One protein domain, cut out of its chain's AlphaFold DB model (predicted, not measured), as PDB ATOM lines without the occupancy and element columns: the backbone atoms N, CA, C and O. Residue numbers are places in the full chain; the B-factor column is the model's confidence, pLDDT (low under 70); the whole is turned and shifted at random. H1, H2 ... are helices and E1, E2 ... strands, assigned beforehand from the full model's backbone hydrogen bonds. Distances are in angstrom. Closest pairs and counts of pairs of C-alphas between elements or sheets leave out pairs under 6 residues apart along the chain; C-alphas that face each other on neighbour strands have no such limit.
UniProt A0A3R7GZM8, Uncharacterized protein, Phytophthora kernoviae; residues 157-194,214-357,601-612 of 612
ATOM      1  N   GLU A 157     -38.862   5.533 -41.647       57.31
ATOM      2  CA  GLU A 157     -38.770   6.482 -42.790       57.31
ATOM      3  C   GLU A 157     -38.540   7.970 -42.391       57.31
ATOM      4  O   GLU A 157     -38.658   8.882 -43.210       57.31
ATOM      5  N   VAL A 158     -38.205   8.258 -41.130       55.59
ATOM      6  CA  VAL A 158     -37.946   9.590 -40.581       55.59
ATOM      7  C   VAL A 158     -36.441   9.855 -40.586       55.59
ATOM      8  O   VAL A 158     -35.768   9.755 -39.564       55.59
ATOM      9  N   GLN A 159     -35.900  10.230 -41.742       54.62
ATOM     10  CA  GLN A 159     -34.526  10.728 -41.827       54.62
ATOM     11  C   GLN A 159     -34.442  12.196 -41.375       54.62
ATOM     12  O   GLN A 159     -35.112  13.069 -41.923       54.62
ATOM     13  N   GLY A 160     -33.558  12.482 -40.413       62.19
ATOM     14  CA  GLY A 160     -32.925  13.805 -40.297       62.19
ATOM     15  C   GLY A 160     -33.368  14.741 -39.166       62.19
ATOM     16  O   GLY A 160     -32.914  15.885 -39.150       62.19
ATOM     17  N   LYS A 161     -34.197  14.320 -38.197       74.62
ATOM     18  CA  LYS A 161     -34.466  15.164 -37.015       74.62
ATOM     19  C   LYS A 161     -33.387  14.951 -35.950       74.62
ATOM     20  O   LYS A 161     -33.273  13.861 -35.400       74.62
ATOM     21  N   ARG A 162     -32.613  16.000 -35.655       87.19
ATOM     22  CA  ARG A 162     -31.621  15.985 -34.571       87.19
ATOM     23  C   ARG A 162     -32.322  15.934 -33.215       87.19
ATOM     24  O   ARG A 162     -33.217  16.741 -32.957       87.19
ATOM     25  N   THR A 163     -31.916  15.005 -32.360       90.81
ATOM     26  CA  THR A 163     -32.397  14.922 -30.981       90.81
ATOM     27  C   THR A 163     -31.603  15.885 -30.122       90.81
ATOM     28  O   THR A 163     -30.386  15.764 -30.005       90.81
ATOM     29  N   LEU A 164     -32.312  16.831 -29.512       94.88
ATOM     30  CA  LEU A 164     -31.745  17.793 -28.579       94.88
ATOM     31  C   LEU A 164     -31.951  17.305 -27.140       94.88
ATOM     32  O   LEU A 164     -33.064  16.924 -26.764       94.88
ATOM     33  N   VAL A 165     -30.878  17.317 -26.354       97.31
ATOM     34  CA  VAL A 165     -30.861  17.020 -24.919       97.31
ATOM     35  C   VAL A 165     -30.310  18.233 -24.179       97.31
ATOM     36  O   VAL A 165     -29.170  18.645 -24.381       97.31
ATOM     37  N   HIS A 166     -31.122  18.813 -23.308       97.62
ATOM     38  CA  HIS A 166     -30.758  19.980 -22.521       97.62
ATOM     39  C   HIS A 166     -30.048  19.545 -21.240       97.62
ATOM     40  O   HIS A 166     -30.648  18.897 -20.385       97.62
ATOM     41  N   VAL A 167     -28.769  19.882 -21.099       97.56
ATOM     42  CA  VAL A 167     -27.985  19.602 -19.894       97.56
ATOM     43  C   VAL A 167     -28.249  20.706 -18.879       97.56
ATOM     44  O   VAL A 167     -27.967  21.872 -19.144       97.56
ATOM     45  N   VAL A 168     -28.793  20.348 -17.721       96.00
ATOM     46  CA  VAL A 168     -29.210  21.311 -16.697       96.00
ATOM     47  C   VAL A 168     -28.294  21.181 -15.481       96.00
ATOM     48  O   VAL A 168     -28.454  20.227 -14.715       96.00
ATOM     49  N   PRO A 169     -27.329  22.096 -15.280       94.62
ATOM     50  CA  PRO A 169     -26.598  22.177 -14.023       94.62
ATOM     51  C   PRO A 169     -27.540  22.747 -12.954       94.62
ATOM     52  O   PRO A 169     -27.930  23.911 -13.025       94.62
ATOM     53  N   PHE A 170     -27.949  21.928 -11.989       92.38
ATOM     54  CA  PHE A 170     -28.920  22.309 -10.963       92.38
ATOM     55  C   PHE A 170     -28.344  22.149  -9.553       92.38
ATOM     56  O   PHE A 170     -27.888  21.066  -9.175       92.38
ATOM     57  N   ASP A 171     -28.363  23.231  -8.774       87.12
ATOM     58  CA  ASP A 171     -27.956  23.206  -7.369       87.12
ATOM     59  C   ASP A 171     -29.148  22.875  -6.448       87.12
ATOM     60  O   ASP A 171     -30.092  22.205  -6.851       87.12
ATOM     61  N   TYR A 172     -29.132  23.277  -5.177       81.56
ATOM     62  CA  TYR A 172     -30.269  23.025  -4.289       81.56
ATOM     63  C   TYR A 172     -31.550  23.774  -4.675       81.56
ATOM     64  O   TYR A 172     -32.628  23.298  -4.337       81.56
ATOM     65  N   ASN A 173     -31.471  24.940  -5.318       82.25
ATOM     66  CA  ASN A 173     -32.633  25.815  -5.497       82.25
ATOM     67  C   ASN A 173     -32.776  26.413  -6.907       82.25
ATOM     68  O   ASN A 173     -33.831  26.976  -7.204       82.25
ATOM     69  N   HIS A 174     -31.760  26.343  -7.766       88.62
ATOM     70  CA  HIS A 174     -31.764  27.005  -9.065       88.62
ATOM     71  C   HIS A 174     -30.839  26.345 -10.097       88.62
ATOM     72  O   HIS A 174     -29.938  25.570  -9.783       88.62
ATOM     73  N   VAL A 175     -31.097  26.668 -11.368       90.62
ATOM     74  CA  VAL A 175     -30.176  26.376 -12.474       90.62
ATOM     75  C   VAL A 175     -28.948  27.267 -12.306       90.62
ATOM     76  O   VAL A 175     -29.101  28.480 -12.155       90.62
ATOM     77  N   LEU A 176     -27.759  26.673 -12.327       90.25
ATOM     78  CA  LEU A 176     -26.509  27.409 -12.186       90.25
ATOM     79  C   LEU A 176     -26.130  28.119 -13.479       90.25
ATOM     80  O   LEU A 176     -26.068  27.510 -14.547       90.25
ATOM     81  N   GLU A 177     -25.783  29.395 -13.351       90.19
ATOM     82  CA  GLU A 177     -25.213  30.179 -14.441       90.19
ATOM     83  C   GLU A 177     -23.705  29.906 -14.524       90.19
ATOM     84  O   GLU A 177     -22.904  30.463 -13.770       90.19
ATOM     85  N   LEU A 178     -23.312  28.999 -15.420       88.88
ATOM     86  CA  LEU A 178     -21.911  28.613 -15.591       88.88
ATOM     87  C   LEU A 178     -21.107  29.696 -16.321       88.88
ATOM     88  O   LEU A 178     -21.538  30.255 -17.328       88.88
ATOM     89  N   GLN A 179     -19.886  29.939 -15.848       84.94
ATOM     90  CA  GLN A 179     -18.913  30.790 -16.529       84.94
ATOM     91  C   GLN A 179     -18.363  30.087 -17.779       84.94
ATOM     92  O   GLN A 179     -18.257  28.860 -17.841       84.94
ATOM     93  N   GLN A 180     -17.960  30.865 -18.787       81.12
ATOM     94  CA  GLN A 180     -17.462  30.318 -20.055       81.12
ATOM     95  C   GLN A 180     -16.236  29.404 -19.873       81.12
ATOM     96  O   GLN A 180     -16.085  28.409 -20.579       81.12
ATOM     97  N   ASP A 181     -15.377  29.709 -18.907       75.31
ATOM     98  CA  ASP A 181     -14.190  28.919 -18.580       75.31
ATOM     99  C   ASP A 181     -14.496  27.654 -17.753       75.31
ATOM    100  O   ASP A 181     -13.637  26.787 -17.632       75.31
ATOM    101  N   GLN A 182     -15.717  27.500 -17.230       82.75
ATOM    102  CA  GLN A 182     -16.210  26.236 -16.663       82.75
ATOM    103  C   GLN A 182     -16.709  25.277 -17.758       82.75
ATOM    104  O   GLN A 182     -16.715  24.059 -17.563       82.75
ATOM    105  N   LEU A 183     -17.087  25.807 -18.927       85.88
ATOM    106  CA  LEU A 183     -17.518  25.038 -20.103       85.88
ATOM    107  C   LEU A 183     -16.365  24.659 -21.039       85.88
ATOM    108  O   LEU A 183     -16.513  23.747 -21.861       85.88
ATOM    109  N   LEU A 184     -15.217  25.323 -20.889       80.56
ATOM    110  CA  LEU A 184     -13.979  25.044 -21.607       80.56
ATOM    111  C   LEU A 184     -12.996  24.254 -20.727       80.56
ATOM    112  O   LEU A 184     -12.885  24.519 -19.531       80.56
ATOM    113  N   PRO A 185     -12.263  23.283 -21.290       69.31
ATOM    114  CA  PRO A 185     -11.186  22.623 -20.567       69.31
ATOM    115  C   PRO A 185     -10.034  23.612 -20.325       69.31
ATOM    116  O   PRO A 185      -9.575  24.269 -21.259       69.31
ATOM    117  N   ILE A 186      -9.535  23.704 -19.089       63.91
ATOM    118  CA  ILE A 186      -8.368  24.529 -18.765       63.91
ATOM    119  C   ILE A 186      -7.112  23.684 -18.973       63.91
ATOM    120  O   ILE A 186      -6.896  22.669 -18.312       63.91
ATOM    121  N   VAL A 187      -6.254  24.119 -19.891       58.03
ATOM    122  CA  VAL A 187      -4.899  23.580 -20.012       58.03
ATOM    123  C   VAL A 187      -4.018  24.356 -19.044       58.03
ATOM    124  O   VAL A 187      -3.665  25.500 -19.321       58.03
ATOM    125  N   GLU A 188      -3.671  23.757 -17.908       51.81
ATOM    126  CA  GLU A 188      -2.646  24.338 -17.046       51.81
ATOM    127  C   GLU A 188      -1.277  23.750 -17.397       51.81
ATOM    128  O   GLU A 188      -1.075  22.534 -17.282       51.81
ATOM    129  N   PRO A 189      -0.306  24.578 -17.822       48.19
ATOM    130  CA  PRO A 189       1.081  24.159 -17.791       48.19
ATOM    131  C   PRO A 189       1.484  23.995 -16.323       48.19
ATOM    132  O   PRO A 189       1.282  24.900 -15.511       48.19
ATOM    133  N   LEU A 190       2.047  22.839 -15.964       46.22
ATOM    134  CA  LEU A 190       2.699  22.722 -14.664       46.22
ATOM    135  C   LEU A 190       3.844  23.738 -14.576       46.22
ATOM    136  O   LEU A 190       4.491  23.996 -15.594       46.22
ATOM    137  N   PRO A 191       4.132  24.289 -13.384       40.88
ATOM    138  CA  PRO A 191       5.300  25.138 -13.215       40.88
ATOM    139  C   PRO A 191       6.556  24.361 -13.623       40.88
ATOM    140  O   PRO A 191       6.720  23.205 -13.232       40.88
ATOM    141  N   GLU A 192       7.445  24.990 -14.397       38.81
ATOM    142  CA  GLU A 192       8.695  24.372 -14.879       38.81
ATOM    143  C   GLU A 192       9.631  23.940 -13.734       38.81
ATOM    144  O   GLU A 192      10.559  23.161 -13.933       38.81
ATOM    145  N   HIS A 193       9.380  24.450 -12.531       35.97
ATOM    146  CA  HIS A 193      10.148  24.234 -11.320       35.97
ATOM    147  C   HIS A 193       9.170  24.092 -10.154       35.97
ATOM    148  O   HIS A 193       8.330  24.961  -9.915       35.97
ATOM    149  N   TRP A 194       9.284  22.981  -9.432       36.47
ATOM    150  CA  TRP A 194       8.518  22.732  -8.220       36.47
ATOM    151  C   TRP A 194       9.469  22.348  -7.100       36.47
ATOM    152  O   TRP A 194      10.128  21.314  -7.165       36.47
ATOM    153  N   GLY A 214       2.079  18.807 -18.109       50.56
ATOM    154  CA  GLY A 214       0.855  19.610 -18.234       50.56
ATOM    155  C   GLY A 214      -0.378  18.699 -18.258       50.56
ATOM    156  O   GLY A 214      -0.489  17.844 -19.140       50.56
ATOM    157  N   PHE A 215      -1.288  18.851 -17.294       55.66
ATOM    158  CA  PHE A 215      -2.585  18.179 -17.310       55.66
ATOM    159  C   PHE A 215      -3.690  19.183 -17.599       55.66
ATOM    160  O   PHE A 215      -3.683  20.321 -17.137       55.66
ATOM    161  N   VAL A 216      -4.649  18.749 -18.405       63.28
ATOM    162  CA  VAL A 216      -5.857  19.503 -18.691       63.28
ATOM    163  C   VAL A 216      -6.839  19.198 -17.575       63.28
ATOM    164  O   VAL A 216      -7.230  18.045 -17.365       63.28
ATOM    165  N   LYS A 217      -7.229  20.236 -16.847       65.81
ATOM    166  CA  LYS A 217      -8.217  20.150 -15.780       65.81
ATOM    167  C   LYS A 217      -9.420  20.997 -16.140       65.81
ATOM    168  O   LYS A 217      -9.301  22.051 -16.752       65.81
ATOM    169  N   ALA A 218     -10.599  20.544 -15.759       66.00
ATOM    170  CA  ALA A 218     -11.752  21.426 -15.775       66.00
ATOM    171  C   ALA A 218     -11.717  22.349 -14.554       66.00
ATOM    172  O   ALA A 218     -11.285  21.933 -13.472       66.00
ATOM    173  N   ARG A 219     -12.212  23.582 -14.707       70.69
ATOM    174  CA  ARG A 219     -12.503  24.424 -13.547       70.69
ATOM    175  C   ARG A 219     -13.566  23.729 -12.685       70.69
ATOM    176  O   ARG A 219     -14.539  23.217 -13.243       70.69
ATOM    177  N   PRO A 220     -13.412  23.703 -11.353       68.69
ATOM    178  CA  PRO A 220     -14.467  23.227 -10.472       68.69
ATOM    179  C   PRO A 220     -15.765  24.008 -10.661       68.69
ATOM    180  O   PRO A 220     -15.766  25.204 -10.967       68.69
ATOM    181  N   VAL A 221     -16.866  23.306 -10.431       75.00
ATOM    182  CA  VAL A 221     -18.175  23.900 -10.172       75.00
ATOM    183  C   VAL A 221     -18.488  23.513  -8.735       75.00
ATOM    184  O   VAL A 221     -18.836  22.364  -8.470       75.00
ATOM    185  N   ASP A 222     -18.223  24.420  -7.796       68.75
ATOM    186  CA  ASP A 222     -18.195  24.101  -6.363       68.75
ATOM    187  C   ASP A 222     -19.553  23.594  -5.862       68.75
ATOM    188  O   ASP A 222     -19.624  22.700  -5.018       68.75
ATOM    189  N   GLU A 223     -20.630  24.121  -6.435       80.06
ATOM    190  CA  GLU A 223     -22.004  23.746  -6.140       80.06
ATOM    191  C   GLU A 223     -22.376  22.363  -6.695       80.06
ATOM    192  O   GLU A 223     -23.233  21.707  -6.109       80.06
ATOM    193  N   ILE A 224     -21.749  21.911  -7.794       83.38
ATOM    194  CA  ILE A 224     -22.020  20.623  -8.464       83.38
ATOM    195  C   ILE A 224     -20.698  19.957  -8.847       83.38
ATOM    196  O   ILE A 224     -20.227  20.018  -9.985       83.38
ATOM    197  N   THR A 225     -20.114  19.257  -7.880       78.75
ATOM    198  CA  THR A 225     -18.768  18.684  -7.966       78.75
ATOM    199  C   THR A 225     -18.597  17.766  -9.174       78.75
ATOM    200  O   THR A 225     -17.538  17.769  -9.785       78.75
ATOM    201  N   LEU A 226     -19.624  16.996  -9.543       81.94
ATOM    202  CA  LEU A 226     -19.563  16.027 -10.639       81.94
ATOM    203  C   LEU A 226     -19.800  16.619 -12.036       81.94
ATOM    204  O   LEU A 226     -19.556  15.932 -13.031       81.94
ATOM    205  N   PHE A 227     -20.262  17.870 -12.143       87.88
ATOM    206  CA  PHE A 227     -20.543  18.483 -13.443       87.88
ATOM    207  C   PHE A 227     -19.319  18.472 -14.377       87.88
ATOM    208  O   PHE A 227     -19.465  18.057 -15.529       87.88
ATOM    209  N   PRO A 228     -18.100  18.823 -13.917       84.06
ATOM    210  CA  PRO A 228     -16.919  18.749 -14.761       84.06
ATOM    211  C   PRO A 228     -16.626  17.346 -15.302       84.06
ATOM    212  O   PRO A 228     -16.203  17.211 -16.449       84.06
ATOM    213  N   TYR A 229     -16.875  16.297 -14.512       83.88
ATOM    214  CA  TYR A 229     -16.696  14.918 -14.963       83.88
ATOM    215  C   TYR A 229     -17.693  14.560 -16.068       83.88
ATOM    216  O   TYR A 229     -17.300  14.064 -17.124       83.88
ATOM    217  N   LEU A 230     -18.970  14.898 -15.874       89.69
ATOM    218  CA  LEU A 230     -19.998  14.698 -16.893       89.69
ATOM    219  C   LEU A 230     -19.660  15.446 -18.186       89.69
ATOM    220  O   LEU A 230     -19.607  14.841 -19.251       89.69
ATOM    221  N   TRP A 231     -19.431  16.757 -18.096       90.62
ATOM    222  CA  TRP A 231     -19.349  17.633 -19.264       90.62
ATOM    223  C   TRP A 231     -18.064  17.453 -20.068       90.62
ATOM    224  O   TRP A 231     -18.078  17.443 -21.300       90.62
ATOM    225  N   HIS A 232     -16.939  17.320 -19.369       85.12
ATOM    226  CA  HIS A 232     -15.633  17.294 -20.013       85.12
ATOM    227  C   HIS A 232     -15.073  15.890 -20.183       85.12
ATOM    228  O   HIS A 232     -14.219  15.714 -21.039       85.12
ATOM    229  N   SER A 233     -15.511  14.903 -19.396       83.81
ATOM    230  CA  SER A 233     -15.019  13.523 -19.529       83.81
ATOM    231  C   SER A 233     -16.025  12.663 -20.294       83.81
ATOM    232  O   SER A 233     -15.726  12.221 -21.397       83.81
ATOM    233  N   LEU A 234     -17.238  12.472 -19.766       88.00
ATOM    234  CA  LEU A 234     -18.229  11.575 -20.382       88.00
ATOM    235  C   LEU A 234     -18.857  12.160 -21.652       88.00
ATOM    236  O   LEU A 234     -19.078  11.438 -22.617       88.00
ATOM    237  N   LEU A 235     -19.108  13.467 -21.682       91.44
ATOM    238  CA  LEU A 235     -19.592  14.197 -22.859       91.44
ATOM    239  C   LEU A 235     -18.464  14.965 -23.566       91.44
ATOM    240  O   LEU A 235     -18.727  15.864 -24.363       91.44
ATOM    241  N   GLY A 236     -17.205  14.635 -23.273       87.31
ATOM    242  CA  GLY A 236     -16.044  15.263 -23.892       87.31
ATOM    243  C   GLY A 236     -15.387  14.414 -24.986       87.31
ATOM    244  O   GLY A 236     -15.602  13.202 -25.054       87.31
ATOM    245  N   PRO A 237     -14.511  15.034 -25.797       84.31
ATOM    246  CA  PRO A 237     -13.807  14.372 -26.899       84.31
ATOM    247  C   PRO A 237     -12.601  13.524 -26.454       84.31
ATOM    248  O   PRO A 237     -11.893  12.976 -27.295       84.31
ATOM    249  N   PHE A 238     -12.288  13.464 -25.153       78.75
ATOM    250  CA  PHE A 238     -11.023  12.893 -24.667       78.75
ATOM    251  C   PHE A 238     -10.949  11.361 -24.749       78.75
ATOM    252  O   PHE A 238      -9.837  10.830 -24.798       78.75
ATOM    253  N   PHE A 239     -12.098  10.675 -24.773       83.06
ATOM    254  CA  PHE A 239     -12.182   9.219 -24.922       83.06
ATOM    255  C   PHE A 239     -12.588   8.846 -26.349       83.06
ATOM    256  O   PHE A 239     -11.735   8.419 -27.123       83.06
ATOM    257  N   ASP A 240     -13.853   9.034 -26.734       88.44
ATOM    258  CA  ASP A 240     -14.305   8.805 -28.108       88.44
ATOM    259  C   ASP A 240     -14.295  10.112 -28.930       88.44
ATOM    260  O   ASP A 240     -15.034  11.050 -28.611       88.44
ATOM    261  N   PRO A 241     -13.503  10.194 -30.016       88.25
ATOM    262  CA  PRO A 241     -13.384  11.409 -30.824       88.25
ATOM    263  C   PRO A 241     -14.662  11.761 -31.600       88.25
ATOM    264  O   PRO A 241     -14.747  12.849 -32.166       88.25
ATOM    265  N   ARG A 242     -15.658  10.862 -31.653       92.44
ATOM    266  CA  ARG A 242     -16.966  11.140 -32.271       92.44
ATOM    267  C   ARG A 242     -17.841  12.060 -31.422       92.44
ATOM    268  O   ARG A 242     -18.822  12.583 -31.944       92.44
ATOM    269  N   VAL A 243     -17.506  12.263 -30.146       91.81
ATOM    270  CA  VAL A 243     -18.146  13.273 -29.298       91.81
ATOM    271  C   VAL A 243     -17.468  14.615 -29.554       91.81
ATOM    272  O   VAL A 243     -16.421  14.927 -28.994       91.81
ATOM    273  N   GLY A 244     -18.048  15.399 -30.458       90.00
ATOM    274  CA  GLY A 244     -17.489  16.666 -30.912       90.00
ATOM    275  C   GLY A 244     -17.923  17.860 -30.065       90.00
ATOM    276  O   GLY A 244     -19.051  17.921 -29.574       90.00
ATOM    277  N   THR A 245     -17.047  18.859 -29.979       89.38
ATOM    278  CA  THR A 245     -17.373  20.200 -29.475       89.38
ATOM    279  C   THR A 245     -17.321  21.185 -30.643       89.38
ATOM    280  O   THR A 245     -16.257  21.318 -31.258       89.38
ATOM    281  N   PRO A 246     -18.418  21.887 -30.978       88.88
ATOM    282  CA  PRO A 246     -18.389  22.911 -32.015       88.88
ATOM    283  C   PRO A 246     -17.377  24.023 -31.670       88.88
ATOM    284  O   PRO A 246     -17.408  24.536 -30.551       88.88
ATOM    285  N   PRO A 247     -16.507  24.463 -32.604       82.00
ATOM    286  CA  PRO A 247     -15.448  25.437 -32.304       82.00
ATOM    287  C   PRO A 247     -15.945  26.785 -31.768       82.00
ATOM    288  O   PRO A 247     -15.226  27.475 -31.053       82.00
ATOM    289  N   THR A 248     -17.165  27.176 -32.138       85.25
ATOM    290  CA  THR A 248     -17.771  28.463 -31.777       85.25
ATOM    291  C   THR A 248     -18.743  28.371 -30.605       85.25
ATOM    292  O   THR A 248     -19.246  29.403 -30.175       85.25
ATOM    293  N   ASP A 249     -19.040  27.166 -30.110       88.69
ATOM    294  CA  ASP A 249     -20.056  26.955 -29.080       88.69
ATOM    295  C   ASP A 249     -19.600  25.907 -28.047       88.69
ATOM    296  O   ASP A 249     -19.877  24.711 -28.191       88.69
ATOM    297  N   PRO A 250     -18.907  26.343 -26.979       88.06
ATOM    298  CA  PRO A 250     -18.430  25.447 -25.932       88.06
ATOM    299  C   PRO A 250     -19.553  24.888 -25.053       88.06
ATOM    300  O   PRO A 250     -19.283  23.958 -24.290       88.06
ATOM    301  N   SER A 251     -20.779  25.419 -25.162       92.38
ATOM    302  CA  SER A 251     -21.975  24.969 -24.435       92.38
ATOM    303  C   SER A 251     -22.687  23.793 -25.115       92.38
ATOM    304  O   SER A 251     -23.658  23.262 -24.574       92.38
ATOM    305  N   THR A 252     -22.174  23.353 -26.269       94.62
ATOM    306  CA  THR A 252     -22.764  22.287 -27.074       94.62
ATOM    307  C   THR A 252     -21.809  21.097 -27.232       94.62
ATOM    308  O   THR A 252     -20.586  21.252 -27.329       94.62
ATOM    309  N   ARG A 253     -22.369  19.883 -27.266       94.62
ATOM    310  CA  ARG A 253     -21.694  18.641 -27.679       94.62
ATOM    311  C   ARG A 253     -22.527  17.928 -28.729       94.62
ATOM    312  O   ARG A 253     -23.752  17.923 -28.643       94.62
ATOM    313  N   VAL A 254     -21.876  17.322 -29.713       95.12
ATOM    314  CA  VAL A 254     -22.545  16.690 -30.856       95.12
ATOM    315  C   VAL A 254     -22.007  15.296 -31.121       95.12
ATOM    316  O   VAL A 254     -20.808  15.055 -31.012       95.12
ATOM    317  N   ILE A 255     -22.906  14.389 -31.491       95.31
ATOM    318  CA  ILE A 255     -22.572  13.043 -31.960       95.31
ATOM    319  C   ILE A 255     -23.334  12.820 -33.261       95.31
ATOM    320  O   ILE A 255     -24.491  12.392 -33.265       95.31
ATOM    321  N   ASP A 256     -22.690  13.146 -34.380       92.88
ATOM    322  CA  ASP A 256     -23.344  13.167 -35.694       92.88
ATOM    323  C   ASP A 256     -23.825  11.781 -36.129       92.88
ATOM    324  O   ASP A 256     -24.916  11.655 -36.679       92.88
ATOM    325  N   ALA A 257     -23.081  10.727 -35.782       92.19
ATOM    326  CA  ALA A 257     -23.473   9.340 -36.049       92.19
ATOM    327  C   ALA A 257     -24.815   8.943 -35.399       92.19
ATOM    328  O   ALA A 257     -25.457   8.000 -35.851       92.19
ATOM    329  N   LEU A 258     -25.243   9.665 -34.357       92.31
ATOM    330  CA  LEU A 258     -26.487   9.425 -33.623       92.31
ATOM    331  C   LEU A 258     -27.527  10.540 -33.822       92.31
ATOM    332  O   LEU A 258     -28.576  10.510 -33.184       92.31
ATOM    333  N   ASN A 259     -27.259  11.541 -34.674       91.75
ATOM    334  CA  ASN A 259     -28.041  12.784 -34.758       91.75
ATOM    335  C   ASN A 259     -28.348  13.385 -33.371       91.75
ATOM    336  O   ASN A 259     -29.459  13.857 -33.127       91.75
ATOM    337  N   LEU A 260     -27.376  13.354 -32.456       94.50
ATOM    338  CA  LEU A 260     -27.560  13.758 -31.064       94.50
ATOM    339  C   LEU A 260     -26.828  15.071 -30.780       94.50
ATOM    340  O   LEU A 260     -25.683  15.259 -31.194       94.50
ATOM    341  N   GLU A 261     -27.494  15.971 -30.064       95.75
ATOM    342  CA  GLU A 261     -26.946  17.246 -29.611       95.75
ATOM    343  C   GLU A 261     -27.262  17.451 -28.129       95.75
ATOM    344  O   GLU A 261     -28.419  17.373 -27.716       95.75
ATOM    345  N   PHE A 262     -26.233  17.735 -27.337       97.31
ATOM    346  CA  PHE A 262     -26.360  18.168 -25.951       97.31
ATOM    347  C   PHE A 262     -26.110  19.668 -25.874       97.31
ATOM    348  O   PHE A 262     -25.099  20.134 -26.399       97.31
ATOM    349  N   ARG A 263     -26.981  20.408 -25.188       96.44
ATOM    350  CA  ARG A 263     -26.841  21.857 -24.990       96.44
ATOM    351  C   ARG A 263     -27.041  22.224 -23.530       96.44
ATOM    352  O   ARG A 263     -28.047  21.835 -22.942       96.44
ATOM    353  N   VAL A 264     -26.107  22.971 -22.956       96.81
ATOM    354  CA  VAL A 264     -26.226  23.460 -21.576       96.81
ATOM    355  C   VAL A 264     -27.317  24.524 -21.481       96.81
ATOM    356  O   VAL A 264     -27.381  25.424 -22.313       96.81
ATOM    357  N   VAL A 265     -28.161  24.414 -20.458       95.38
ATOM    358  CA  VAL A 265     -29.125  25.448 -20.069       95.38
ATOM    359  C   VAL A 265     -28.434  26.443 -19.147       95.38
ATOM    360  O   VAL A 265     -27.819  26.047 -18.158       95.38
ATOM    361  N   HIS A 266     -28.554  27.731 -19.453       91.88
ATOM    362  CA  HIS A 266     -27.780  28.784 -18.801       91.88
ATOM    363  C   HIS A 266     -28.490  29.387 -17.600       91.88
ATOM    364  O   HIS A 266     -27.830  29.921 -16.720       91.88
ATOM    365  N   ASN A 267     -29.823  29.363 -17.571       91.62
ATOM    366  CA  ASN A 267     -30.604  29.945 -16.486       91.62
ATOM    367  C   ASN A 267     -32.010  29.332 -16.401       91.62
ATOM    368  O   ASN A 267     -32.476  28.611 -17.285       91.62
ATOM    369  N   ALA A 268     -32.719  29.652 -15.320       90.44
ATOM    370  CA  ALA A 268     -34.053  29.117 -15.064       90.44
ATOM    371  C   ALA A 268     -35.130  29.614 -16.049       90.44
ATOM    372  O   ALA A 268     -36.164  28.963 -16.178       90.44
ATOM    373  N   GLN A 269     -34.936  30.762 -16.710       91.19
ATOM    374  CA  GLN A 269     -35.887  31.255 -17.710       91.19
ATOM    375  C   GLN A 269     -35.783  30.437 -18.996       91.19
ATOM    376  O   GLN A 269     -36.803  29.972 -19.491       91.19
ATOM    377  N   GLU A 270     -34.558  30.175 -19.461       94.06
ATOM    378  CA  GLU A 270     -34.305  29.285 -20.595       94.06
ATOM    379  C   GLU A 270     -34.928  27.903 -20.362       94.06
ATOM    380  O   GLU A 270     -35.609  27.400 -21.247       94.06
ATOM    381  N   LEU A 271     -34.773  27.331 -19.159       94.06
ATOM    382  CA  LEU A 271     -35.381  26.042 -18.803       94.06
ATOM    383  C   LEU A 271     -36.915  26.050 -18.932       94.06
ATOM    384  O   LEU A 271     -37.495  25.089 -19.437       94.06
ATOM    385  N   ARG A 272     -37.565  27.125 -18.470       91.25
ATOM    386  CA  ARG A 272     -39.028  27.276 -18.508       91.25
ATOM    387  C   ARG A 272     -39.566  27.442 -19.920       91.25
ATOM    388  O   ARG A 272     -40.656  26.958 -20.210       91.25
ATOM    389  N   ASP A 273     -38.812  28.129 -20.769       93.81
ATOM    390  CA  ASP A 273     -39.213  28.443 -22.140       93.81
ATOM    391  C   ASP A 273     -38.987  27.266 -23.106       93.81
ATOM    392  O   ASP A 273     -39.330  27.356 -24.289       93.81
ATOM    393  N   LEU A 274     -38.433  26.146 -22.620       95.31
ATOM    394  CA  LEU A 274     -38.256  24.945 -23.426       95.31
ATOM    395  C   LEU A 274     -39.605  24.360 -23.888       95.31
ATOM    396  O   LEU A 274     -40.595  24.385 -23.150       95.31
ATOM    397  N   PRO A 275     -39.663  23.763 -25.096       94.00
ATOM    398  CA  PRO A 275     -40.867  23.104 -25.591       94.00
ATOM    399  C   PRO A 275     -41.359  21.974 -24.677       94.00
ATOM    400  O   PRO A 275     -40.584  21.347 -23.949       94.00
ATOM    401  N   ALA A 276     -42.646  21.642 -24.788       92.38
ATOM    402  CA  ALA A 276     -43.193  20.444 -24.159       92.38
ATOM    403  C   ALA A 276     -42.437  19.179 -24.610       92.38
ATOM    404  O   ALA A 276     -41.977  19.100 -25.753       92.38
ATOM    405  N   HIS A 277     -42.317  18.191 -23.720       92.12
ATOM    406  CA  HIS A 277     -41.585  16.936 -23.953       92.12
ATOM    407  C   HIS A 277     -40.079  17.086 -24.223       92.12
ATOM    408  O   HIS A 277     -39.444  16.176 -24.768       92.12
ATOM    409  N   SER A 278     -39.484  18.215 -23.824       95.00
ATOM    410  CA  SER A 278     -38.034  18.406 -23.902       95.00
ATOM    411  C   SER A 278     -37.280  17.354 -23.084       95.00
ATOM    412  O   SER A 278     -37.694  16.969 -21.986       95.00
ATOM    413  N   ASN A 279     -36.153  16.899 -23.635       97.12
ATOM    414  CA  ASN A 279     -35.236  15.975 -22.972       97.12
ATOM    415  C   ASN A 279     -34.281  16.762 -22.084       97.12
ATOM    416  O   ASN A 279     -33.567  17.631 -22.583       97.12
ATOM    417  N   LEU A 280     -34.244  16.443 -20.797       97.19
ATOM    418  CA  LEU A 280     -33.416  17.106 -19.800       97.19
ATOM    419  C   LEU A 280     -32.431  16.090 -19.216       97.19
ATOM    420  O   LEU A 280     -32.844  15.028 -18.756       97.19
ATOM    421  N   LEU A 281     -31.140  16.416 -19.207       97.44
ATOM    422  CA  LEU A 281     -30.108  15.687 -18.474       97.44
ATOM    423  C   LEU A 281     -29.634  16.556 -17.308       97.44
ATOM    424  O   LEU A 281     -28.858  17.492 -17.487       97.44
ATOM    425  N   VAL A 282     -30.134  16.269 -16.113       95.75
ATOM    426  CA  VAL A 282     -29.892  17.075 -14.913       95.75
ATOM    427  C   VAL A 282     -28.608  16.617 -14.235       95.75
ATOM    428  O   VAL A 282     -28.518  15.483 -13.770       95.75
ATOM    429  N   ALA A 283     -27.622  17.501 -14.145       94.69
ATOM    430  CA  ALA A 283     -26.439  17.297 -13.322       94.69
ATOM    431  C   ALA A 283     -26.667  17.993 -11.982       94.69
ATOM    432  O   ALA A 283     -26.874  19.205 -11.961       94.69
ATOM    433  N   ALA A 284     -26.643  17.245 -10.883       92.19
ATOM    434  CA  ALA A 284     -26.964  17.782  -9.564       92.19
ATOM    435  C   ALA A 284     -26.029  17.242  -8.483       92.19
ATOM    436  O   ALA A 284     -25.495  16.138  -8.594       92.19
ATOM    437  N   GLN A 285     -25.856  17.999  -7.399       87.31
ATOM    438  CA  GLN A 285     -24.947  17.611  -6.318       87.31
ATOM    439  C   GLN A 285     -25.455  16.433  -5.489       87.31
ATOM    440  O   GLN A 285     -24.639  15.665  -4.992       87.31
ATOM    441  N   SER A 286     -26.770  16.305  -5.309       88.50
ATOM    442  CA  SER A 286     -27.366  15.224  -4.524       88.50
ATOM    443  C   SER A 286     -28.745  14.815  -5.040       88.50
ATOM    444  O   SER A 286     -29.414  15.586  -5.733       88.50
ATOM    445  N   LEU A 287     -29.223  13.643  -4.618       87.50
ATOM    446  CA  LEU A 287     -30.608  13.227  -4.853       87.50
ATOM    447  C   LEU A 287     -31.642  14.227  -4.296       87.50
ATOM    448  O   LEU A 287     -32.683  14.430  -4.920       87.50
ATOM    449  N   ASP A 288     -31.356  14.924  -3.189       88.31
ATOM    450  CA  ASP A 288     -32.242  15.984  -2.674       88.31
ATOM    451  C   ASP A 288     -32.399  17.133  -3.685       88.31
ATOM    452  O   ASP A 288     -33.512  17.602  -3.923       88.31
ATOM    453  N   CYS A 289     -31.312  17.531  -4.355       89.94
ATOM    454  CA  CYS A 289     -31.358  18.531  -5.424       89.94
ATOM    455  C   CYS A 289     -32.271  18.079  -6.573       89.94
ATOM    456  O   CYS A 289     -33.062  18.869  -7.080       89.94
ATOM    457  N   VAL A 290     -32.213  16.799  -6.955       91.31
ATOM    458  CA  VAL A 290     -33.084  16.250  -8.007       91.31
ATOM    459  C   VAL A 290     -34.551  16.250  -7.570       91.31
ATOM    460  O   VAL A 290     -35.415  16.593  -8.367       91.31
ATOM    461  N   ASN A 291     -34.869  15.941  -6.310       89.94
ATOM    462  CA  ASN A 291     -36.245  16.062  -5.816       89.94
ATOM    463  C   ASN A 291     -36.754  17.508  -5.892       89.94
ATOM    464  O   ASN A 291     -37.848  17.753  -6.403       89.94
ATOM    465  N   ARG A 292     -35.940  18.473  -5.452       89.69
ATOM    466  CA  ARG A 292     -36.278  19.905  -5.507       89.69
ATOM    467  C   ARG A 292     -36.444  20.425  -6.929       89.69
ATOM    468  O   ARG A 292     -37.283  21.294  -7.162       89.69
ATOM    469  N   PHE A 293     -35.705  19.866  -7.887       91.00
ATOM    470  CA  PHE A 293     -35.860  20.177  -9.308       91.00
ATOM    471  C   PHE A 293     -37.300  19.948  -9.799       91.00
ATOM    472  O   PHE A 293     -37.807  20.745 -10.585       91.00
ATOM    473  N   PHE A 294     -37.983  18.916  -9.287       90.19
ATOM    474  CA  PHE A 294     -39.390  18.629  -9.603       90.19
ATOM    475  C   PHE A 294     -40.404  19.403  -8.754       90.19
ATOM    476  O   PHE A 294     -41.556  19.530  -9.159       90.19
ATOM    477  N   GLU A 295     -40.010  19.906  -7.584       86.62
ATOM    478  CA  GLU A 295     -40.879  20.721  -6.721       86.62
ATOM    479  C   GLU A 295     -40.991  22.176  -7.212       86.62
ATOM    480  O   GLU A 295     -41.950  22.876  -6.885       86.62
ATOM    481  N   GLY A 296     -40.015  22.646  -7.993       70.56
ATOM    482  CA  GLY A 296     -40.008  23.997  -8.544       70.56
ATOM    483  C   GLY A 296     -40.963  24.188  -9.730       70.56
ATOM    484  O   GLY A 296     -41.133  23.314 -10.573       70.56
ATOM    485  N   ASN A 297     -41.495  25.405  -9.889       64.25
ATOM    486  CA  ASN A 297     -42.301  25.809 -11.058       64.25
ATOM    487  C   ASN A 297     -41.443  26.117 -12.309       64.25
ATOM    488  O   ASN A 297     -41.758  27.023 -13.080       64.25
ATOM    489  N   ALA A 298     -40.305  25.442 -12.471       69.44
ATOM    490  CA  ALA A 298     -39.296  25.785 -13.473       69.44
ATOM    491  C   ALA A 298     -39.237  24.817 -14.666       69.44
ATOM    492  O   ALA A 298     -38.472  25.069 -15.591       69.44
ATOM    493  N   LEU A 299     -40.014  23.730 -14.652       89.06
ATOM    494  CA  LEU A 299     -39.951  22.689 -15.678       89.06
ATOM    495  C   LEU A 299     -40.879  22.974 -16.866       89.06
ATOM    496  O   LEU A 299     -41.988  23.476 -16.660       89.06
ATOM    497  N   PRO A 300     -40.475  22.605 -18.096       90.81
ATOM    498  CA  PRO A 300     -41.376  22.620 -19.240       90.81
ATOM    499  C   PRO A 300     -42.483  21.571 -19.067       90.81
ATOM    500  O   PRO A 300     -42.389  20.674 -18.229       90.81
ATOM    501  N   SER A 301     -43.538  21.661 -19.879       90.44
ATOM    502  CA  SER A 301     -44.647  20.701 -19.822       90.44
ATOM    503  C   SER A 301     -44.180  19.286 -20.185       90.44
ATOM    504  O   SER A 301     -43.571  19.084 -21.234       90.44
ATOM    505  N   GLU A 302     -44.516  18.308 -19.341       91.25
ATOM    506  CA  GLU A 302     -44.236  16.874 -19.544       91.25
ATOM    507  C   GLU A 302     -42.763  16.556 -19.888       91.25
ATOM    508  O   GLU A 302     -42.481  15.950 -20.925       91.25
ATOM    509  N   PRO A 303     -41.796  16.959 -19.045       93.75
ATOM    510  CA  PRO A 303     -40.380  16.792 -19.345       93.75
ATOM    511  C   PRO A 303     -39.973  15.313 -19.315       93.75
ATOM    512  O   PRO A 303     -40.516  14.511 -18.551       93.75
ATOM    513  N   ARG A 304     -38.952  14.954 -20.099       95.62
ATOM    514  CA  ARG A 304     -38.271  13.654 -20.000       95.62
ATOM    515  C   ARG A 304     -36.919  13.868 -19.342       95.62
ATOM    516  O   ARG A 304     -36.071  14.541 -19.911       95.62
ATOM    517  N   VAL A 305     -36.723  13.320 -18.148       96.19
ATOM    518  CA  VAL A 305     -35.577  13.657 -17.296       96.19
ATOM    519  C   VAL A 305     -34.668  12.453 -17.098       96.19
ATOM    520  O   VAL A 305     -35.087  11.424 -16.583       96.19
ATOM    521  N   GLY A 306     -33.408  12.590 -17.478       96.38
ATOM    522  CA  GLY A 306     -32.299  11.774 -17.006       96.38
ATOM    523  C   GLY A 306     -31.524  12.580 -15.971       96.38
ATOM    524  O   GLY A 306     -31.504  13.809 -16.059       96.38
ATOM    525  N   PHE A 307     -30.881  11.940 -15.000       95.00
ATOM    526  CA  PHE A 307     -30.043  12.670 -14.043       95.00
ATOM    527  C   PHE A 307     -28.698  12.000 -13.780       95.00
ATOM    528  O   PHE A 307     -28.554  10.786 -13.910       95.00
ATOM    529  N   PHE A 308     -27.728  12.813 -13.369       93.38
ATOM    530  CA  PHE A 308     -26.425  12.405 -12.864       93.38
ATOM    531  C   PHE A 308     -26.165  13.109 -11.534       93.38
ATOM    532  O   PHE A 308     -26.068  14.339 -11.486       93.38
ATOM    533  N   THR A 309     -26.111  12.348 -10.441       90.06
ATOM    534  CA  THR A 309     -26.013  12.934  -9.102       90.06
ATOM    535  C   THR A 309     -25.366  12.009  -8.085       90.06
ATOM    536  O   THR A 309     -25.447  10.792  -8.227       90.06
ATOM    537  N   LEU A 310     -24.751  12.581  -7.047       84.50
ATOM    538  CA  LEU A 310     -24.255  11.798  -5.918       84.50
ATOM    539  C   LEU A 310     -25.438  11.305  -5.085       84.50
ATOM    540  O   LEU A 310     -26.303  12.083  -4.670       84.50
ATOM    541  N   ALA A 311     -25.443  10.017  -4.784       77.00
ATOM    542  CA  ALA A 311     -26.221   9.515  -3.666       77.00
ATOM    543  C   ALA A 311     -25.463   9.760  -2.351       77.00
ATOM    544  O   ALA A 311     -24.256  10.024  -2.326       77.00
ATOM    545  N   ASN A 312     -26.185   9.704  -1.230       71.44
ATOM    546  CA  ASN A 312     -25.556   9.667   0.080       71.44
ATOM    547  C   ASN A 312     -24.546   8.513   0.150       71.44
ATOM    548  O   ASN A 312     -24.879   7.375  -0.158       71.44
ATOM    549  N   GLU A 313     -23.358   8.799   0.684       62.88
ATOM    550  CA  GLU A 313     -22.271   7.829   0.905       62.88
ATOM    551  C   GLU A 313     -22.690   6.611   1.760       62.88
ATOM    552  O   GLU A 313     -22.006   5.604   1.829       62.88
ATOM    553  N   ASN A 314     -23.822   6.687   2.452       58.19
ATOM    554  CA  ASN A 314     -24.347   5.611   3.284       58.19
ATOM    555  C   ASN A 314     -25.576   4.935   2.667       58.19
ATOM    556  O   ASN A 314     -26.375   4.366   3.413       58.19
ATOM    557  N   CYS A 315     -25.766   5.054   1.354       58.22
ATOM    558  CA  CYS A 315     -26.834   4.396   0.616       58.22
ATOM    559  C   CYS A 315     -28.247   4.632   1.173       58.22
ATOM    560  O   CYS A 315     -29.142   3.870   0.840       58.22
ATOM    561  N   ASN A 316     -28.438   5.629   2.044       62.44
ATOM    562  CA  ASN A 316     -29.669   5.924   2.764       62.44
ATOM    563  C   ASN A 316     -30.159   7.300   2.327       62.44
ATOM    564  O   ASN A 316     -30.013   8.293   3.052       62.44
ATOM    565  N   ASN A 317     -30.666   7.382   1.098       69.81
ATOM    566  CA  ASN A 317     -31.311   8.596   0.625       69.81
ATOM    567  C   ASN A 317     -32.801   8.547   0.994       69.81
ATOM    568  O   ASN A 317     -33.461   7.526   0.796       69.81
ATOM    569  N   PRO A 318     -33.352   9.629   1.566       67.75
ATOM    570  CA  PRO A 318     -34.755   9.663   1.940       67.75
ATOM    571  C   PRO A 318     -35.653   9.695   0.698       67.75
ATOM    572  O   PRO A 318     -35.443  10.492  -0.217       67.75
ATOM    573  N   GLY A 319     -36.696   8.866   0.711       75.62
ATOM    574  CA  GLY A 319     -37.745   8.842  -0.308       75.62
ATOM    575  C   GLY A 319     -37.316   8.312  -1.684       75.62
ATOM    576  O   GLY A 319     -37.558   9.004  -2.676       75.62
ATOM    577  N   PRO A 320     -36.690   7.122  -1.793       76.12
ATOM    578  CA  PRO A 320     -36.317   6.528  -3.082       76.12
ATOM    579  C   PRO A 320     -37.522   6.327  -4.022       76.12
ATOM    580  O   PRO A 320     -37.387   6.457  -5.241       76.12
ATOM    581  N   GLU A 321     -38.719   6.108  -3.471       81.88
ATOM    582  CA  GLU A 321     -39.974   5.974  -4.220       81.88
ATOM    583  C   GLU A 321     -40.312   7.217  -5.055       81.88
ATOM    584  O   GLU A 321     -40.900   7.118  -6.132       81.88
ATOM    585  N   ARG A 322     -39.854   8.402  -4.623       88.06
ATOM    586  CA  ARG A 322     -40.037   9.657  -5.368       88.06
ATOM    587  C   ARG A 322     -39.352   9.632  -6.734       88.06
ATOM    588  O   ARG A 322     -39.753  10.377  -7.625       88.06
ATOM    589  N   PHE A 323     -38.337   8.787  -6.902       89.62
ATOM    590  CA  PHE A 323     -37.619   8.611  -8.160       89.62
ATOM    591  C   PHE A 323     -38.190   7.451  -8.976       89.62
ATOM    592  O   PHE A 323     -38.401   7.605 -10.181       89.62
ATOM    593  N   SER A 324     -38.475   6.309  -8.339       83.94
ATOM    594  CA  SER A 324     -39.024   5.137  -9.034       83.94
ATOM    595  C   SER A 324     -40.413   5.405  -9.608       83.94
ATOM    596  O   SER A 324     -40.691   5.014 -10.745       83.94
ATOM    597  N   ASP A 325     -41.258   6.124  -8.871       89.00
ATOM    598  CA  ASP A 325     -42.672   6.302  -9.214       89.00
ATOM    599  C   ASP A 325     -42.902   7.524 -10.115       89.00
ATOM    600  O   ASP A 325     -43.967   7.690 -10.712       89.00
ATOM    601  N   ASN A 326     -41.889   8.380 -10.266       91.62
ATOM    602  CA  ASN A 326     -41.967   9.562 -11.111       91.62
ATOM    603  C   ASN A 326     -41.789   9.187 -12.589       91.62
ATOM    604  O   ASN A 326     -40.699   8.831 -13.045       91.62
ATOM    605  N   SER A 327     -42.871   9.308 -13.358       91.62
ATOM    606  CA  SER A 327     -42.918   8.961 -14.782       91.62
ATOM    607  C   SER A 327     -42.116   9.905 -15.686       91.62
ATOM    608  O   SER A 327     -41.777   9.520 -16.813       91.62
ATOM    609  N   ALA A 328     -41.790  11.117 -15.222       93.50
ATOM    610  CA  ALA A 328     -40.935  12.054 -15.949       93.50
ATOM    611  C   ALA A 328     -39.470  11.593 -15.946       93.50
ATOM    612  O   ALA A 328     -38.768  11.780 -16.941       93.50
ATOM    613  N   ILE A 329     -39.018  10.936 -14.870       95.00
ATOM    614  CA  ILE A 329     -37.664  10.385 -14.771       95.00
ATOM    615  C   ILE A 329     -37.553   9.158 -15.676       95.00
ATOM    616  O   ILE A 329     -38.239   8.158 -15.481       95.00
ATOM    617  N   LYS A 330     -36.673   9.203 -16.672       94.69
ATOM    618  CA  LYS A 330     -36.451   8.103 -17.614       94.69
ATOM    619  C   LYS A 330     -35.271   7.228 -17.233       94.69
ATOM    620  O   LYS A 330     -35.372   6.026 -17.425       94.69
ATOM    621  N   PHE A 331     -34.217   7.804 -16.665       94.00
ATOM    622  CA  PHE A 331     -33.076   7.064 -16.129       94.00
ATOM    623  C   PHE A 331     -32.297   7.905 -15.107       94.00
ATOM    624  O   PHE A 331     -32.485   9.119 -15.021       94.00
ATOM    625  N   GLY A 332     -31.405   7.274 -14.348       91.62
ATOM    626  CA  GLY A 332     -30.498   7.960 -13.433       91.62
ATOM    627  C   GLY A 332     -29.141   7.274 -13.330       91.62
ATOM    628  O   GLY A 332     -29.040   6.049 -13.382       91.62
ATOM    629  N   LEU A 333     -28.100   8.086 -13.186       88.75
ATOM    630  CA  LEU A 333     -26.713   7.671 -13.022       88.75
ATOM    631  C   LEU A 333     -26.206   8.167 -11.666       88.75
ATOM    632  O   LEU A 333     -26.252   9.366 -11.379       88.75
ATOM    633  N   LEU A 334     -25.751   7.238 -10.830       82.44
ATOM    634  CA  LEU A 334     -25.505   7.474  -9.409       82.44
ATOM    635  C   LEU A 334     -24.100   7.017  -9.006       82.44
ATOM    636  O   LEU A 334     -23.886   5.820  -8.779       82.44
ATOM    637  N   PRO A 335     -23.134   7.936  -8.871       76.50
ATOM    638  CA  PRO A 335     -21.925   7.646  -8.114       76.50
ATOM    639  C   PRO A 335     -22.265   7.528  -6.620       76.50
ATOM    640  O   PRO A 335     -23.125   8.268  -6.131       76.50
ATOM    641  N   TYR A 336     -21.622   6.587  -5.917       71.75
ATOM    642  CA  TYR A 336     -22.046   6.104  -4.585       71.75
ATOM    643  C   TYR A 336     -23.472   5.531  -4.568       71.75
ATOM    644  O   TYR A 336     -24.306   5.972  -3.783       71.75
ATOM    645  N   GLY A 337     -23.758   4.627  -5.513       66.88
ATOM    646  CA  GLY A 337     -25.091   4.113  -5.848       66.88
ATOM    647  C   GLY A 337     -26.104   4.038  -4.691       66.88
ATOM    648  O   GLY A 337     -25.810   3.579  -3.593       66.88
ATOM    649  N   ASP A 338     -27.350   4.443  -4.954       69.12
ATOM    650  CA  ASP A 338     -28.421   4.287  -3.969       69.12
ATOM    651  C   ASP A 338     -29.010   2.878  -4.010       69.12
ATOM    652  O   ASP A 338     -29.532   2.404  -5.017       69.12
ATOM    653  N   CYS A 339     -28.969   2.228  -2.866       66.00
ATOM    654  CA  CYS A 339     -29.316   0.835  -2.724       66.00
ATOM    655  C   CYS A 339     -30.809   0.505  -2.853       66.00
ATOM    656  O   CYS A 339     -31.162  -0.634  -3.142       66.00
ATOM    657  N   ALA A 340     -31.683   1.482  -2.639       65.38
ATOM    658  CA  ALA A 340     -33.116   1.338  -2.838       65.38
ATOM    659  C   ALA A 340     -33.548   1.700  -4.270       65.38
ATOM    660  O   ALA A 340     -34.656   1.346  -4.672       65.38
ATOM    661  N   LEU A 341     -32.695   2.401  -5.024       74.00
ATOM    662  CA  LEU A 341     -33.016   2.926  -6.349       74.00
ATOM    663  C   LEU A 341     -32.317   2.187  -7.496       74.00
ATOM    664  O   LEU A 341     -32.920   2.006  -8.550       74.00
ATOM    665  N   VAL A 342     -31.054   1.793  -7.322       75.75
ATOM    666  CA  VAL A 342     -30.233   1.215  -8.393       75.75
ATOM    667  C   VAL A 342     -30.757  -0.176  -8.772       75.75
ATOM    668  O   VAL A 342     -30.735  -1.109  -7.973       75.75
ATOM    669  N   ASP A 343     -31.173  -0.320 -10.031       71.88
ATOM    670  CA  ASP A 343     -31.728  -1.551 -10.607       71.88
ATOM    671  C   ASP A 343     -30.891  -2.112 -11.777       71.88
ATOM    672  O   ASP A 343     -31.212  -3.162 -12.332       71.88
ATOM    673  N   GLY A 344     -29.817  -1.414 -12.164       70.00
ATOM    674  CA  GLY A 344     -28.918  -1.797 -13.257       70.00
ATOM    675  C   GLY A 344     -29.474  -1.554 -14.666       70.00
ATOM    676  O   GLY A 344     -28.761  -1.775 -15.643       70.00
ATOM    677  N   SER A 345     -30.713  -1.073 -14.797       74.12
ATOM    678  CA  SER A 345     -31.369  -0.793 -16.078       74.12
ATOM    679  C   SER A 345     -31.709   0.693 -16.211       74.12
ATOM    680  O   SER A 345     -31.010   1.423 -16.924       74.12
ATOM    681  N   ARG A 346     -32.726   1.147 -15.472       81.88
ATOM    682  CA  ARG A 346     -33.199   2.528 -15.388       81.88
ATOM    683  C   ARG A 346     -32.298   3.358 -14.485       81.88
ATOM    684  O   ARG A 346     -32.000   4.503 -14.812       81.88
ATOM    685  N   PHE A 347     -31.835   2.789 -13.379       84.62
ATOM    686  CA  PHE A 347     -30.950   3.455 -12.432       84.62
ATOM    687  C   PHE A 347     -29.661   2.656 -12.296       84.62
ATOM    688  O   PHE A 347     -29.674   1.516 -11.830       84.62
ATOM    689  N   ALA A 348     -28.544   3.246 -12.715       79.12
ATOM    690  CA  ALA A 348     -27.249   2.583 -12.726       79.12
ATOM    691  C   ALA A 348     -26.271   3.258 -11.761       79.12
ATOM    692  O   ALA A 348     -26.201   4.487 -11.673       79.12
ATOM    693  N   SER A 349     -25.499   2.432 -11.056       76.75
ATOM    694  CA  SER A 349     -24.314   2.905 -10.348       76.75
ATOM    695  C   SER A 349     -23.201   3.178 -11.354       76.75
ATOM    696  O   SER A 349     -23.062   2.450 -12.335       76.75
ATOM    697  N   MET A 350     -22.419   4.229 -11.124       77.25
ATOM    698  CA  MET A 350     -21.316   4.601 -12.003       77.25
ATOM    699  C   MET A 350     -20.073   4.943 -11.178       77.25
ATOM    700  O   MET A 350     -20.217   5.584 -10.137       77.25
ATOM    701  N   PRO A 351     -18.863   4.593 -11.650       77.50
ATOM    702  CA  PRO A 351     -17.628   5.067 -11.050       77.50
ATOM    703  C   PRO A 351     -17.597   6.587 -10.854       77.50
ATOM    704  O   PRO A 351     -17.971   7.348 -11.747       77.50
ATOM    705  N   LEU A 352     -17.056   7.030  -9.722       72.75
ATOM    706  CA  LEU A 352     -16.833   8.444  -9.393       72.75
ATOM    707  C   LEU A 352     -15.907   9.165 -10.373       72.75
ATOM    708  O   LEU A 352     -15.970  10.387 -10.479       72.75
ATOM    709  N   GLY A 353     -15.004   8.426 -11.023       76.88
ATOM    710  CA  GLY A 353     -13.882   8.986 -11.772       76.88
ATOM    711  C   GLY A 353     -12.751   9.511 -10.868       76.88
ATOM    712  O   GLY A 353     -12.838   9.439  -9.644       76.88
ATOM    713  N   PRO A 354     -11.636   9.991 -11.445       75.00
ATOM    714  CA  PRO A 354     -10.519  10.582 -10.711       75.00
ATOM    715  C   PRO A 354     -10.853  12.022 -10.302       75.00
ATOM    716  O   PRO A 354     -11.274  12.809 -11.141       75.00
ATOM    717  N   SER A 355     -10.624  12.393  -9.043       71.94
ATOM    718  CA  SER A 355     -10.835  13.765  -8.554       71.94
ATOM    719  C   SER A 355      -9.578  14.255  -7.851       71.94
ATOM    720  O   SER A 355      -9.464  14.168  -6.630       71.94
ATOM    721  N   PHE A 356      -8.619  14.752  -8.638       64.25
ATOM    722  CA  PHE A 356      -7.362  15.260  -8.098       64.25
ATOM    723  C   PHE A 356      -7.635  16.516  -7.296       64.25
ATOM    724  O   PHE A 356      -8.026  17.510  -7.894       64.25
ATOM    725  N   GLU A 357      -7.419  16.421  -5.981       50.03
ATOM    726  CA  GLU A 357      -7.765  17.320  -4.869       50.03
ATOM    727  C   GLU A 357      -8.874  18.365  -5.060       50.03
ATOM    728  O   GLU A 357      -9.719  18.417  -4.183       50.03
ATOM    729  N   LEU A 601     -23.675   5.905 -20.881       91.19
ATOM    730  CA  LEU A 601     -24.406   7.175 -20.791       91.19
ATOM    731  C   LEU A 601     -25.142   7.485 -22.103       91.19
ATOM    732  O   LEU A 601     -26.330   7.816 -22.089       91.19
ATOM    733  N   ILE A 602     -24.443   7.386 -23.236       93.38
ATOM    734  CA  ILE A 602     -25.027   7.676 -24.549       93.38
ATOM    735  C   ILE A 602     -26.094   6.634 -24.906       93.38
ATOM    736  O   ILE A 602     -27.144   6.999 -25.427       93.38
ATOM    737  N   ASP A 603     -25.878   5.362 -24.578       91.06
ATOM    738  CA  ASP A 603     -26.827   4.272 -24.798       91.06
ATOM    739  C   ASP A 603     -28.143   4.505 -24.052       91.06
ATOM    740  O   ASP A 603     -29.221   4.365 -24.636       91.06
ATOM    741  N   LYS A 604     -28.067   4.947 -22.790       90.12
ATOM    742  CA  LYS A 604     -29.244   5.329 -21.999       90.12
ATOM    743  C   LYS A 604     -29.942   6.543 -22.588       90.12
ATOM    744  O   LYS A 604     -31.163   6.527 -22.720       90.12
ATOM    745  N   VAL A 605     -29.195   7.568 -22.997       93.25
ATOM    746  CA  VAL A 605     -29.766   8.735 -23.683       93.25
ATOM    747  C   VAL A 605     -30.509   8.305 -24.951       93.25
ATOM    748  O   VAL A 605     -31.651   8.714 -25.150       93.25
ATOM    749  N   VAL A 606     -29.918   7.436 -25.773       91.44
ATOM    750  CA  VAL A 606     -30.554   6.936 -26.998       91.44
ATOM    751  C   VAL A 606     -31.812   6.134 -26.684       91.44
ATOM    752  O   VAL A 606     -32.898   6.473 -27.152       91.44
ATOM    753  N   THR A 607     -31.691   5.132 -25.823       89.12
ATOM    754  CA  THR A 607     -32.786   4.217 -25.475       89.12
ATOM    755  C   THR A 607     -33.959   4.944 -24.818       89.12
ATOM    756  O   THR A 607     -35.117   4.626 -25.069       89.12
ATOM    757  N   HIS A 608     -33.695   5.944 -23.977       89.25
ATOM    758  CA  HIS A 608     -34.747   6.598 -23.204       89.25
ATOM    759  C   HIS A 608     -35.296   7.880 -23.837       89.25
ATOM    760  O   HIS A 608     -36.447   8.224 -23.567       89.25
ATOM    761  N   PHE A 609     -34.522   8.593 -24.662       90.19
ATOM    762  CA  PHE A 609     -34.959   9.858 -25.272       90.19
ATOM    763  C   PHE A 609     -35.230   9.785 -26.778       90.19
ATOM    764  O   PHE A 609     -35.958  10.648 -27.275       90.19
ATOM    765  N   LEU A 610     -34.678   8.802 -27.506       77.12
ATOM    766  CA  LEU A 610     -34.927   8.625 -28.948       77.12
ATOM    767  C   LEU A 610     -35.930   7.511 -29.278       77.12
ATOM    768  O   LEU A 610     -36.595   7.597 -30.310       77.12
ATOM    769  N   ASP A 611     -36.059   6.488 -28.431       56.25
ATOM    770  CA  ASP A 611     -36.988   5.364 -28.652       56.25
ATOM    771  C   ASP A 611     -38.369   5.543 -27.993       56.25
ATOM    772  O   ASP A 611     -39.143   4.588 -27.926       56.25
ATOM    773  N   SER A 612     -38.705   6.763 -27.543       46.28
ATOM    774  CA  SER A 612     -40.018   7.107 -26.964       46.28
ATOM    775  C   SER A 612     -40.756   8.226 -27.684       46.28
ATOM    776  O   SER A 612     -40.111   9.251 -28.026       46.28
TER     777      SER A 612
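AT A GLANCE: This is residues 157 to 194, 214 to 357 and 601 to 612 of the 612 residues of an uncharacterized protein of Phytophthora kernoviae (UniProt A0A3R7GZM8). A twisted sheet of seven strands curls round the last helix, H6; H2 is on the same face and H4 on the other, making three layers with the sheet between helices. At one end, next to H1 and H2, a small sheet of E2 and E3 is farthest from the mean of the C-alphas. The 194 printed residues hold six named helices and nine named strands, in the order E1 H1 E2 E3 H2 E4 E5 H3 E6 H4 E7 H5 E8 E9 H6; the class is mixed, with under half of the residues in named elements. The large sheet runs E4 E5 E1 E6 E7 E8 E9, mixed; the whole is compact, radius of gyration of the C-alphas 16.7 A, spans 56 by 47 by 32 A.

HOW THE PARTS SIT: E1, residues 163 to 170, is parallel to E5, residues 260 to 264 (N 165 to O 261, 2.8 A), and E6, residues 279 to 284 (N 166 to O 279, 2.8 A), these pairs within hydrogen-bond range, like those below. H1, residues 180 to 183, only just touches H2, residues 227 to 234, with 3 pairs of C-alphas within 8 A, the closest Leu 183 and Trp 231, 7.7 A. E2, residues 185 to 188, is antiparallel to E3, residues 215 to 218, with N 186 and O 217 2.9 A apart. H2 has a height over the large sheet of 7.3 A and lies over none of its strands. E4, residues 252 to 255, forms a hairpin with E5, N 253 and O 262 being 2.9 A apart. H3, residues 268 to 272, only grazes the sheet; E5, H3, E6 is a split strand-helix-strand unit, with E1 between its parallel strands. H4, residues 287 to 295, lies over E6 at a height of 8.4 A, slantwise at 34 degrees on the local plane. E7, residues 304 to 309, is parallel to E6 (N 280 to O 304, 2.8 A) and to E8, residues 329 to 334 (N 330 to O 305, 2.7 A). H5, residues 321 to 324, only grazes the sheet; E6, H4, E7 and E7, H5, E8 are strand-helix-strand units, each helix between parallel neighbour strands, and the three crossovers are right-handed. E9, residues 347 to 349, is parallel to E8, with N 334 and O 348 2.9 A apart. H6, residues 601 to 609, comes closest to E8 at the C-alphas of His 608 and Lys 330, 6.0 A. O i to N i+4 pairs are all within range in H2, H3 and H6, 4 of 5 in H4; H1 and H5 are too short for one.

IN THESE COORDINATES: E1 runs 21.6 A from C-alpha 163 at (-32.397, 14.922, -30.981). E7 spans 16.4 A, E6 15.9 A and H4 12.9 A. H6 spans 11.8 A to C-alpha 609 at (-34.959, 9.858, -25.272).

THE WHOLE: The farthest C-alphas, Glu 157 and His 193, are 60.8 A apart. Residues 195 to 213 and 358 to 600 are not printed; C-alphas across these cuts are 13.0 A and 25.2 A apart. H2 to E4, E7 to H5 and E8 to E9 are long links. Mean pLDDT of the printed part is 82.1; 37 residues are under 70, among them 185 to 194 and 313 to 318.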